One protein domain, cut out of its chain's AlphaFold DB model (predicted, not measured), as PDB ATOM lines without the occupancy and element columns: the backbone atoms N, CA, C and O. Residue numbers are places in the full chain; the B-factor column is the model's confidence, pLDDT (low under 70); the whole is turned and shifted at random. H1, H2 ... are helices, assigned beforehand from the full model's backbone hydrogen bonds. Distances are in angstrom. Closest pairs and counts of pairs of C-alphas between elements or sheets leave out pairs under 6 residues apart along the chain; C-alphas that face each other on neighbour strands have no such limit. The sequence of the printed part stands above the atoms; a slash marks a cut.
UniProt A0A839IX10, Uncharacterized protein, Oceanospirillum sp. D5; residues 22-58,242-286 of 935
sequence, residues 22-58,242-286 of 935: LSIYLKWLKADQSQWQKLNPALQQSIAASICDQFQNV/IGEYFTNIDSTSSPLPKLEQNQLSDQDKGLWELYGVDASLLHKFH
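AT A GLANCE: This is residues 22 to 58 and 242 to 286 of the 935 residues of an uncharacterized protein of Oceanospirillum sp. D5 (UniProt A0A839IX10). A long helix, H3, makes one edge of the domain; short helices and long loops make the rest, with few helix contacts. H1 meets H3 at a steep angle, and residues 247 to 260 form a wide loop. The 82 printed residues hold six named helices, H1 to H6 in order, and no named strand: all helix. The whole is compact, radius of gyration of the C-alphas 12.9 A, spanning 35 by 29 by 22 A.

HOW THE PARTS SIT: H1, residues 22 to 28, only just touches H3, residues 41 to 58, with 3 pairs of C-alphas within 8 A; the closest, Leu 22 and Ala 48, are 5.7 A apart. H4, residues 243 to 246, is close to H3 but not clearly touching. In H1 and H3 every O i to N i+4 pair is within hydrogen-bond range.

IN THESE COORDINATES: H3 is 25.5 A long, from C-alpha 41 at (12.607, 4.063, -28.396) to C-alpha 58 at (-2.533, 17.882, -43.491). H2 is residues 33 to 36, H5 261 to 265, H6 279 to 284.

THE WHOLE: Residues 59 to 241 are not printed; C-alphas 58 and 242 are 13.5 A apart. Links H4 to H5 and H5 to H6 are long. Residue 39 is under pLDDT 70.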
ATOM      1  N   LEU A  22       1.382  12.574 -32.127       79.25
ATOM      2  CA  LEU A  22       1.381  11.121 -32.036       79.25
ATOM      3  C   LEU A  22       0.263  10.653 -31.098       79.25
ATOM      4  O   LEU A  22      -0.583   9.861 -31.512       79.25
ATOM      5  N   SER A  23       0.215  11.166 -29.867       80.19
ATOM      6  CA  SER A  23      -0.827  10.783 -28.907       80.19
ATOM      7  C   SER A  23      -2.230  11.091 -29.422       80.19
ATOM      8  O   SER A  23      -3.138  10.268 -29.273       80.19
ATOM      9  N   ILE A  24      -2.403  12.249 -30.066       81.69
ATOM     10  CA  ILE A  24      -3.674  12.665 -30.672       81.69
ATOM     11  C   ILE A  24      -4.079  11.700 -31.793       81.69
ATOM     12  O   ILE A  24      -5.218  11.232 -31.831       81.69
ATOM     13  N   TYR A  25      -3.147  11.367 -32.684       82.50
ATOM     14  CA  TYR A  25      -3.403  10.479 -33.813       82.50
ATOM     15  C   TYR A  25      -3.709   9.044 -33.365       82.50
ATOM     16  O   TYR A  25      -4.672   8.441 -33.839       82.50
ATOM     17  N   LEU A  26      -2.958   8.514 -32.392       79.50
ATOM     18  CA  LEU A  26      -3.231   7.207 -31.786       79.50
ATOM     19  C   LEU A  26      -4.626   7.168 -31.150       79.50
ATOM     20  O   LEU A  26      -5.373   6.209 -31.353       79.50
ATOM     21  N   LYS A  27      -5.019   8.226 -30.433       81.56
ATOM     22  CA  LYS A  27      -6.357   8.318 -29.838       81.56
ATOM     23  C   LYS A  27      -7.453   8.365 -30.905       81.56
ATOM     24  O   LYS A  27      -8.450   7.657 -30.768       81.56
ATOM     25  N   TRP A  28      -7.257   9.129 -31.981       83.75
ATOM     26  CA  TRP A  28      -8.181   9.167 -33.122       83.75
ATOM     27  C   TRP A  28      -8.341   7.787 -33.780       83.75
ATOM     28  O   TRP A  28      -9.464   7.340 -34.019       83.75
ATOM     29  N   LEU A  29      -7.239   7.051 -33.958       79.56
ATOM     30  CA  LEU A  29      -7.249   5.659 -34.424       79.56
ATOM     31  C   LEU A  29      -7.858   4.670 -33.418       79.56
ATOM     32  O   LEU A  29      -7.970   3.476 -33.718       79.56
ATOM     33  N   LYS A  30      -8.230   5.122 -32.213       82.81
ATOM     34  CA  LYS A  30      -8.651   4.273 -31.087       82.81
ATOM     35  C   LYS A  30      -7.605   3.191 -30.790       82.81
ATOM     36  O   LYS A  30      -7.942   2.021 -30.613       82.81
ATOM     37  N   ALA A  31      -6.329   3.547 -30.899       76.06
ATOM     38  CA  ALA A  31      -5.195   2.682 -30.614       76.06
ATOM     39  C   ALA A  31      -4.888   2.661 -29.113       76.06
ATOM     40  O   ALA A  31      -4.983   3.687 -28.440       76.06
ATOM     41  N   ASP A  32      -4.487   1.499 -28.602       77.06
ATOM     42  CA  ASP A  32      -3.962   1.369 -27.245       77.06
ATOM     43  C   ASP A  32      -2.539   1.947 -27.185       77.06
ATOM     44  O   ASP A  32      -1.601   1.403 -27.774       77.06
ATOM     45  N   GLN A  33      -2.379   3.060 -26.467       72.94
ATOM     46  CA  GLN A  33      -1.091   3.739 -26.300       72.94
ATOM     47  C   GLN A  33      -0.068   2.892 -25.527       72.94
ATOM     48  O   GLN A  33       1.133   3.099 -25.689       72.94
ATOM     49  N   SER A  34      -0.495   1.910 -24.726       77.69
ATOM     50  CA  SER A  34       0.437   1.051 -23.989       77.69
ATOM     51  C   SER A  34       1.234   0.118 -24.912       77.69
ATOM     52  O   SER A  34       2.394  -0.183 -24.634       77.69
ATOM     53  N   GLN A  35       0.663  -0.285 -26.055       73.62
ATOM     54  CA  GLN A  35       1.371  -1.097 -27.053       73.62
ATOM     55  C   GLN A  35       2.444  -0.291 -27.785       73.62
ATOM     56  O   GLN A  35       3.483  -0.840 -28.144       73.62
ATOM     57  N   TRP A  36       2.227   1.015 -27.962       71.56
ATOM     58  CA  TRP A  36       3.215   1.912 -28.557       71.56
ATOM     59  C   TRP A  36       4.512   1.951 -27.747       71.56
ATOM     60  O   TRP A  36       5.600   1.881 -28.313       71.56
ATOM     61  N   GLN A  37       4.395   1.990 -26.416       74.44
ATOM     62  CA  GLN A  37       5.548   2.058 -25.516       74.44
ATOM     63  C   GLN A  37       6.443   0.809 -25.560       74.44
ATOM     64  O   GLN A  37       7.581   0.872 -25.102       74.44
ATOM     65  N   LYS A  38       5.969  -0.305 -26.137       71.75
ATOM     66  CA  LYS A  38       6.755  -1.538 -26.312       71.75
ATOM     67  C   LYS A  38       7.711  -1.492 -27.507       71.75
ATOM     68  O   LYS A  38       8.587  -2.347 -27.607       71.75
ATOM     69  N   LEU A  39       7.548  -0.533 -28.422       69.12
ATOM     70  CA  LEU A  39       8.450  -0.358 -29.562       69.12
ATOM     71  C   LEU A  39       9.836   0.101 -29.100       69.12
ATOM     72  O   LEU A  39       9.964   0.778 -28.084       69.12
ATOM     73  N   ASN A  40      10.871  -0.174 -29.896       71.94
ATOM     74  CA  ASN A  40      12.200   0.392 -29.663       71.94
ATOM     75  C   ASN A  40      12.118   1.942 -29.586       71.94
ATOM     76  O   ASN A  40      11.551   2.549 -30.503       71.94
ATOM     77  N   PRO A  41      12.688   2.606 -28.558       73.50
ATOM     78  CA  PRO A  41      12.607   4.063 -28.396       73.50
ATOM     79  C   PRO A  41      13.077   4.873 -29.615       73.50
ATOM     80  O   PRO A  41      12.441   5.857 -29.991       73.50
ATOM     81  N   ALA A  42      14.141   4.436 -30.296       70.94
ATOM     82  CA  ALA A  42      14.640   5.100 -31.501       70.94
ATOM     83  C   ALA A  42      13.659   4.974 -32.678       70.94
ATOM     84  O   ALA A  42      13.565   5.863 -33.535       70.94
ATOM     85  N   LEU A  43      12.915   3.867 -32.735       73.19
ATOM     86  CA  LEU A  43      11.852   3.669 -33.713       73.19
ATOM     87  C   LEU A  43      10.631   4.532 -33.375       73.19
ATOM     88  O   LEU A  43      10.134   5.226 -34.261       73.19
ATOM     89  N   GLN A  44      10.222   4.583 -32.101       77.12
ATOM     90  CA  GLN A  44       9.149   5.467 -31.630       77.12
ATOM     91  C   GLN A  44       9.426   6.926 -32.005       77.12
ATOM     92  O   GLN A  44       8.573   7.576 -32.603       77.12
ATOM     93  N   GLN A  45      10.631   7.424 -31.714       78.81
ATOM     94  CA  GLN A  45      11.023   8.801 -32.013       78.81
ATOM     95  C   GLN A  45      10.966   9.104 -33.517       78.81
ATOM     96  O   GLN A  45      10.512  10.173 -33.919       78.81
ATOM     97  N   SER A  46      11.398   8.158 -34.354       76.38
ATOM     98  CA  SER A  46      11.417   8.361 -35.805       76.38
ATOM     99  C   SER A  46      10.015   8.359 -36.411       76.38
ATOM    100  O   SER A  46       9.708   9.205 -37.248       76.38
ATOM    101  N   ILE A  47       9.147   7.448 -35.965       77.25
ATOM    102  CA  ILE A  47       7.753   7.435 -36.414       77.25
ATOM    103  C   ILE A  47       7.015   8.673 -35.888       77.25
ATOM    104  O   ILE A  47       6.246   9.272 -36.630       77.25
ATOM    105  N   ALA A  48       7.269   9.100 -34.646       81.12
ATOM    106  CA  ALA A  48       6.688  10.322 -34.092       81.12
ATOM    107  C   ALA A  48       7.062  11.554 -34.929       81.12
ATOM    108  O   ALA A  48       6.190  12.353 -35.262       81.12
ATOM    109  N   ALA A  49       8.332  11.675 -35.332       81.69
ATOM    110  CA  ALA A  49       8.777  12.730 -36.240       81.69
ATOM    111  C   ALA A  49       8.050  12.660 -37.595       81.69
ATOM    112  O   ALA A  49       7.523  13.669 -38.054       81.69
ATOM    113  N   SER A  50       7.928  11.463 -38.184       82.44
ATOM    114  CA  SER A  50       7.185  11.266 -39.435       82.44
ATOM    115  C   SER A  50       5.705  11.651 -39.306       82.44
ATOM    116  O   SER A  50       5.168  12.317 -40.188       82.44
ATOM    117  N   ILE A  51       5.050  11.305 -38.195       82.81
ATOM    118  CA  ILE A  51       3.665  11.708 -37.914       82.81
ATOM    119  C   ILE A  51       3.555  13.225 -37.810       82.81
ATOM    120  O   ILE A  51       2.628  13.794 -38.379       82.81
ATOM    121  N   CYS A  52       4.487  13.883 -37.119       83.94
ATOM    122  CA  CYS A  52       4.517  15.341 -37.036       83.94
ATOM    123  C   CYS A  52       4.614  15.978 -38.428       83.94
ATOM    124  O   CYS A  52       3.817  16.865 -38.732       83.94
ATOM    125  N   ASP A  53       5.517  15.499 -39.285       84.38
ATOM    126  CA  ASP A  53       5.680  16.013 -40.650       84.38
ATOM    127  C   ASP A  53       4.411  15.798 -41.491       84.38
ATOM    128  O   ASP A  53       3.917  16.724 -42.139       84.38
ATOM    129  N   GLN A  54       3.810  14.607 -41.422       85.62
ATOM    130  CA  GLN A  54       2.559  14.322 -42.131       85.62
ATOM    131  C   GLN A  54       1.391  15.162 -41.605       85.62
ATOM    132  O   GLN A  54       0.540  15.608 -42.373       85.62
ATOM    133  N   PHE A  55       1.360  15.453 -40.307       86.69
ATOM    134  CA  PHE A  55       0.362  16.343 -39.727       86.69
ATOM    135  C   PHE A  55       0.519  17.784 -40.237       86.69
ATOM    136  O   PHE A  55      -0.479  18.445 -40.534       86.69
ATOM    137  N   GLN A  56       1.756  18.264 -40.413       86.38
ATOM    138  CA  GLN A  56       2.015  19.559 -41.053       86.38
ATOM    139  C   GLN A  56       1.524  19.585 -42.506       86.38
ATOM    140  O   GLN A  56       0.899  20.565 -42.918       86.38
ATOM    141  N   ASN A  57       1.699  18.493 -43.255       88.19
ATOM    142  CA  ASN A  57       1.140  18.368 -44.605       88.19
ATOM    143  C   ASN A  57      -0.395  18.449 -44.601       88.19
ATOM    144  O   ASN A  57      -0.978  19.158 -45.419       88.19
ATOM    145  N   VAL A  58      -1.068  17.792 -43.648       88.19
ATOM    146  CA  VAL A  58      -2.533  17.882 -43.491       88.19
ATOM    147  C   VAL A  58      -2.981  19.324 -43.234       88.19
ATOM    148  O   VAL A  58      -3.946  19.791 -43.844       88.19
ATOM    149  N   ILE A 242       1.560   5.923 -42.363       75.81
ATOM    150  CA  ILE A 242       2.782   5.606 -41.595       75.81
ATOM    151  C   ILE A 242       3.569   4.427 -42.199       75.81
ATOM    152  O   ILE A 242       4.785   4.367 -42.046       75.81
ATOM    153  N   GLY A 243       2.910   3.523 -42.936       73.56
ATOM    154  CA  GLY A 243       3.572   2.485 -43.735       73.56
ATOM    155  C   GLY A 243       4.660   3.009 -44.679       73.56
ATOM    156  O   GLY A 243       5.697   2.365 -44.803       73.56
ATOM    157  N   GLU A 244       4.492   4.203 -45.258       75.94
ATOM    158  CA  GLU A 244       5.473   4.829 -46.158       75.94
ATOM    159  C   GLU A 244       6.814   5.127 -45.476       75.94
ATOM    160  O   GLU A 244       7.857   5.112 -46.125       75.94
ATOM    161  N   TYR A 245       6.833   5.330 -44.154       81.31
ATOM    162  CA  TYR A 245       8.091   5.461 -43.413       81.31
ATOM    163  C   TYR A 245       8.954   4.197 -43.553       81.31
ATOM    164  O   TYR A 245      10.177   4.269 -43.687       81.31
ATOM    165  N   PHE A 246       8.309   3.030 -43.557       85.62
ATOM    166  CA  PHE A 246       8.976   1.736 -43.578       85.62
ATOM    167  C   PHE A 246       9.316   1.242 -44.981       85.62
ATOM    168  O   PHE A 246      10.095   0.298 -45.104       85.62
ATOM    169  N   THR A 247       8.809   1.871 -46.047       88.88
ATOM    170  CA  THR A 247       9.111   1.428 -47.421       88.88
ATOM    171  C   THR A 247      10.601   1.507 -47.730       88.88
ATOM    172  O   THR A 247      11.110   0.732 -48.531       88.88
ATOM    173  N   ASN A 248      11.319   2.427 -47.082       88.94
ATOM    174  CA  ASN A 248      12.750   2.626 -47.292       88.94
ATOM    175  C   ASN A 248      13.615   1.955 -46.214       88.94
ATOM    176  O   ASN A 248      14.802   2.261 -46.136       88.94
ATOM    177  N   ILE A 249      13.057   1.097 -45.348       88.12
ATOM    178  CA  ILE A 249      13.788   0.584 -44.176       88.12
ATOM    179  C   ILE A 249      15.086  -0.135 -44.567       88.12
ATOM    180  O   ILE A 249      16.130   0.148 -43.989       88.12
ATOM    181  N   ASP A 250      15.039  -0.983 -45.595       89.31
ATOM    182  CA  ASP A 250      16.220  -1.691 -46.096       89.31
ATOM    183  C   ASP A 250      17.011  -0.814 -47.095       89.31
ATOM    184  O   ASP A 250      18.242  -0.807 -47.083       89.31
ATOM    185  N   SER A 251      16.317   0.003 -47.903       90.06
ATOM    186  CA  SER A 251      16.930   0.842 -48.947       90.06
ATOM    187  C   SER A 251      17.648   2.097 -48.421       90.06
ATOM    188  O   SER A 251      18.276   2.827 -49.182       90.06
ATOM    189  N   THR A 252      17.493   2.426 -47.133       90.38
ATOM    190  CA  THR A 252      18.169   3.576 -46.505       90.38
ATOM    191  C   THR A 252      19.649   3.283 -46.284       90.38
ATOM    192  O   THR A 252      20.489   4.169 -46.448       90.38
ATOM    193  N   SER A 253      19.957   2.043 -45.907       91.06
ATOM    194  CA  SER A 253      21.291   1.595 -45.511       91.06
ATOM    195  C   SER A 253      21.995   0.770 -46.583       91.06
ATOM    196  O   SER A 253      23.176   0.506 -46.453       91.06
ATOM    197  N   SER A 254      21.301   0.346 -47.633       89.00
ATOM    198  CA  SER A 254      21.849  -0.472 -48.718       89.00
ATOM    199  C   SER A 254      21.071  -0.166 -50.000       89.00
ATOM    200  O   SER A 254      19.905   0.215 -49.892       89.00
ATOM    201  N   PRO A 255      21.622  -0.341 -51.217       88.75
ATOM    202  CA  PRO A 255      20.885  -0.127 -52.466       88.75
ATOM    203  C   PRO A 255      19.891  -1.270 -52.756       88.75
ATOM    204  O   PRO A 255      19.707  -1.694 -53.895       88.75
ATOM    205  N   LEU A 256      19.252  -1.813 -51.718       89.69
ATOM    206  CA  LEU A 256      18.178  -2.789 -51.841       89.69
ATOM    207  C   LEU A 256      16.897  -2.108 -52.349       89.69
ATOM    208  O   LEU A 256      16.666  -0.930 -52.055       89.69
ATOM    209  N   PRO A 257      16.029  -2.834 -53.077       89.25
ATOM    210  CA  PRO A 257      14.747  -2.297 -53.513       89.25
ATOM    211  C   PRO A 257      13.893  -1.818 -52.333       89.25
ATOM    212  O   PRO A 257      13.888  -2.425 -51.259       89.25
ATOM    213  N   LYS A 258      13.134  -0.740 -52.555       91.56
ATOM    214  CA  LYS A 258      12.116  -0.277 -51.605       91.56
ATOM    215  C   LYS A 258      11.054  -1.356 -51.412       91.56
ATOM    216  O   LYS A 258      10.705  -2.052 -52.362       91.56
ATOM    217  N   LEU A 259      10.515  -1.449 -50.201       90.81
ATOM    218  CA  LEU A 259       9.415  -2.359 -49.918       90.81
ATOM    219  C   LEU A 259       8.134  -1.869 -50.587       90.81
ATOM    220  O   LEU A 259       7.731  -0.715 -50.436       90.81
ATOM    221  N   GLU A 260       7.486  -2.781 -51.294       89.56
ATOM    222  CA  GLU A 260       6.157  -2.587 -51.853       89.56
ATOM    223  C   GLU A 260       5.077  -2.703 -50.768       89.56
ATOM    224  O   GLU A 260       5.245  -3.372 -49.743       89.56
ATOM    225  N   GLN A 261       3.909  -2.100 -51.007       86.12
ATOM    226  CA  GLN A 261       2.807  -2.098 -50.039       86.12
ATOM    227  C   GLN A 261       2.331  -3.514 -49.667       86.12
ATOM    228  O   GLN A 261       1.941  -3.760 -48.522       86.12
ATOM    229  N   ASN A 262       2.386  -4.467 -50.603       88.44
ATOM    230  CA  ASN A 262       2.081  -5.877 -50.334       88.44
ATOM    231  C   ASN A 262       3.094  -6.496 -49.347       88.44
ATOM    232  O   ASN A 262       2.700  -7.253 -48.473       88.44
ATOM    233  N   GLN A 263       4.379  -6.137 -49.401       90.19
ATOM    234  CA  GLN A 263       5.408  -6.637 -48.485       90.19
ATOM    235  C   GLN A 263       5.219  -6.116 -47.061       90.19
ATOM    236  O   GLN A 263       5.644  -6.774 -46.115       90.19
ATOM    237  N   LEU A 264       4.556  -4.968 -46.909       90.25
ATOM    238  CA  LEU A 264       4.216  -4.400 -45.609       90.25
ATOM    239  C   LEU A 264       2.921  -4.973 -45.024       90.25
ATOM    240  O   LEU A 264       2.803  -5.026 -43.804       90.25
ATOM    241  N   SER A 265       1.950  -5.365 -45.854       86.19
ATOM    242  CA  SER A 265       0.561  -5.610 -45.417       86.19
ATOM    243  C   SER A 265       0.017  -7.024 -45.657       86.19
ATOM    244  O   SER A 265      -1.039  -7.358 -45.108       86.19
ATOM    245  N   ASP A 266       0.713  -7.855 -46.437       89.50
ATOM    246  CA  ASP A 266       0.335  -9.243 -46.725       89.50
ATOM    247  C   ASP A 266       0.494 -10.157 -45.501       89.50
ATOM    248  O   ASP A 266       1.389  -9.962 -44.680       89.50
ATOM    249  N   GLN A 267      -0.396 -11.145 -45.368       85.06
ATOM    250  CA  GLN A 267      -0.476 -12.033 -44.208       85.06
ATOM    251  C   GLN A 267       0.804 -12.843 -43.962       85.06
ATOM    252  O   GLN A 267       1.140 -13.067 -42.799       85.06
ATOM    253  N   ASP A 268       1.510 -13.237 -45.021       86.69
ATOM    254  CA  ASP A 268       2.728 -14.049 -44.928       86.69
ATOM    255  C   ASP A 268       4.004 -13.191 -44.957       86.69
ATOM    256  O   ASP A 268       5.119 -13.710 -44.872       86.69
ATOM    257  N   LYS A 269       3.854 -11.864 -45.049       90.19
ATOM    258  CA  LYS A 269       4.947 -10.883 -45.071       90.19
ATOM    259  C   LYS A 269       4.860  -9.939 -43.867       90.19
ATOM    260  O   LYS A 269       4.132 -10.179 -42.906       90.19
ATOM    261  N   GLY A 270       5.653  -8.870 -43.894       91.31
ATOM    262  CA  GLY A 270       5.678  -7.845 -42.859       91.31
ATOM    263  C   GLY A 270       7.089  -7.460 -42.426       91.31
ATOM    264  O   GLY A 270       8.088  -7.769 -43.080       91.31
ATOM    265  N   LEU A 271       7.158  -6.759 -41.295       92.31
ATOM    266  CA  LEU A 271       8.390  -6.186 -40.764       92.31
ATOM    267  C   LEU A 271       8.904  -6.964 -39.552       92.31
ATOM    268  O   LEU A 271       8.191  -7.140 -38.562       92.31
ATOM    269  N   TRP A 272      10.174  -7.362 -39.622       93.31
ATOM    270  CA  TRP A 272      10.895  -8.058 -38.552       93.31
ATOM    271  C   TRP A 272      11.034  -7.183 -37.307       93.31
ATOM    272  O   TRP A 272      10.868  -7.646 -36.183       93.31
ATOM    273  N   GLU A 273      11.281  -5.891 -37.510       89.25
ATOM    274  CA  GLU A 273      11.498  -4.880 -36.474       89.25
ATOM    275  C   GLU A 273      10.252  -4.625 -35.621       89.25
ATOM    276  O   GLU A 273      10.354  -4.059 -34.536       89.25
ATOM    277  N   LEU A 274       9.078  -5.030 -36.114       88.19
ATOM    278  CA  LEU A 274       7.796  -4.862 -35.435       88.19
ATOM    279  C   LEU A 274       7.270  -6.171 -34.834       88.19
ATOM    280  O   LEU A 274       6.145  -6.207 -34.337       88.19
ATOM    281  N   TYR A 275       8.052  -7.254 -34.860       90.06
ATOM    282  CA  TYR A 275       7.665  -8.496 -34.198       90.06
ATOM    283  C   TYR A 275       7.472  -8.295 -32.685       90.06
ATOM    284  O   TYR A 275       8.256  -7.611 -32.031       90.06
ATOM    285  N   GLY A 276       6.400  -8.873 -32.136       85.75
ATOM    286  CA  GLY A 276       5.986  -8.691 -30.737       85.75
ATOM    287  C   GLY A 276       5.110  -7.458 -30.472       85.75
ATOM    288  O   GLY A 276       4.595  -7.298 -29.364       85.75
ATOM    289  N   VAL A 277       4.895  -6.602 -31.476       84.25
ATOM    290  CA  VAL A 277       3.965  -5.465 -31.403       84.25
ATOM    291  C   VAL A 277       2.548  -5.937 -31.728       84.25
ATOM    292  O   VAL A 277       2.348  -6.840 -32.542       84.25
ATOM    293  N   ASP A 278       1.548  -5.312 -31.107       84.31
ATOM    294  CA  ASP A 278       0.143  -5.662 -31.314       84.31
ATOM    295  C   ASP A 278      -0.284  -5.540 -32.791       84.31
ATOM    296  O   ASP A 278      -0.245  -4.466 -33.400       84.31
ATOM    297  N   ALA A 279      -0.735  -6.655 -33.369       83.94
ATOM    298  CA  ALA A 279      -1.106  -6.725 -34.778       83.94
ATOM    299  C   ALA A 279      -2.344  -5.872 -35.110       83.94
ATOM    300  O   ALA A 279      -2.464  -5.385 -36.235       83.94
ATOM    301  N   SER A 280      -3.254  -5.658 -34.149       83.69
ATOM    302  CA  SER A 280      -4.452  -4.840 -34.371       83.69
ATOM    303  C   SER A 280      -4.098  -3.361 -34.545       83.69
ATOM    304  O   SER A 280      -4.684  -2.677 -35.387       83.69
ATOM    305  N   LEU A 281      -3.091  -2.884 -33.805       80.12
ATOM    306  CA  LEU A 281      -2.506  -1.561 -33.974       80.12
ATOM    307  C   LEU A 281      -1.828  -1.428 -35.341       80.12
ATOM    308  O   LEU A 281      -2.132  -0.497 -36.084       80.12
ATOM    309  N   LEU A 282      -0.956  -2.373 -35.699       83.81
ATOM    310  CA  LEU A 282      -0.214  -2.329 -36.962       83.81
ATOM    311  C   LEU A 282      -1.134  -2.385 -38.188       83.81
ATOM    312  O   LEU A 282      -0.921  -1.652 -39.156       83.81
ATOM    313  N   HIS A 283      -2.226  -3.148 -38.111       84.62
ATOM    314  CA  HIS A 283      -3.225  -3.208 -39.173       84.62
ATOM    315  C   HIS A 283      -3.864  -1.838 -39.465       84.62
ATOM    316  O   HIS A 283      -4.157  -1.533 -40.619       84.62
ATOM    317  N   LYS A 284      -4.029  -0.967 -38.455       80.19
ATOM    318  CA  LYS A 284      -4.525   0.415 -38.651       80.19
ATOM    319  C   LYS A 284      -3.536   1.293 -39.421       80.19
ATOM    320  O   LYS A 284      -3.941   2.266 -40.056       80.19
ATOM    321  N   PHE A 285      -2.255   0.938 -39.391       78.75
ATOM    322  CA  PHE A 285      -1.205   1.566 -40.189       78.75
ATOM    323  C   PHE A 285      -0.995   0.890 -41.548       78.75
ATOM    324  O   PHE A 285      -0.128   1.328 -42.298       78.75
ATOM    325  N   HIS A 286      -1.785  -0.140 -41.881       83.94
ATOM    326  CA  HIS A 286      -1.595  -0.986 -43.061       83.94
ATOM    327  C   HIS A 286      -0.218  -1.669 -43.092       83.94
ATOM    328  O   HIS A 286       0.399  -1.795 -44.147       83.94
TER     329      HIS A 286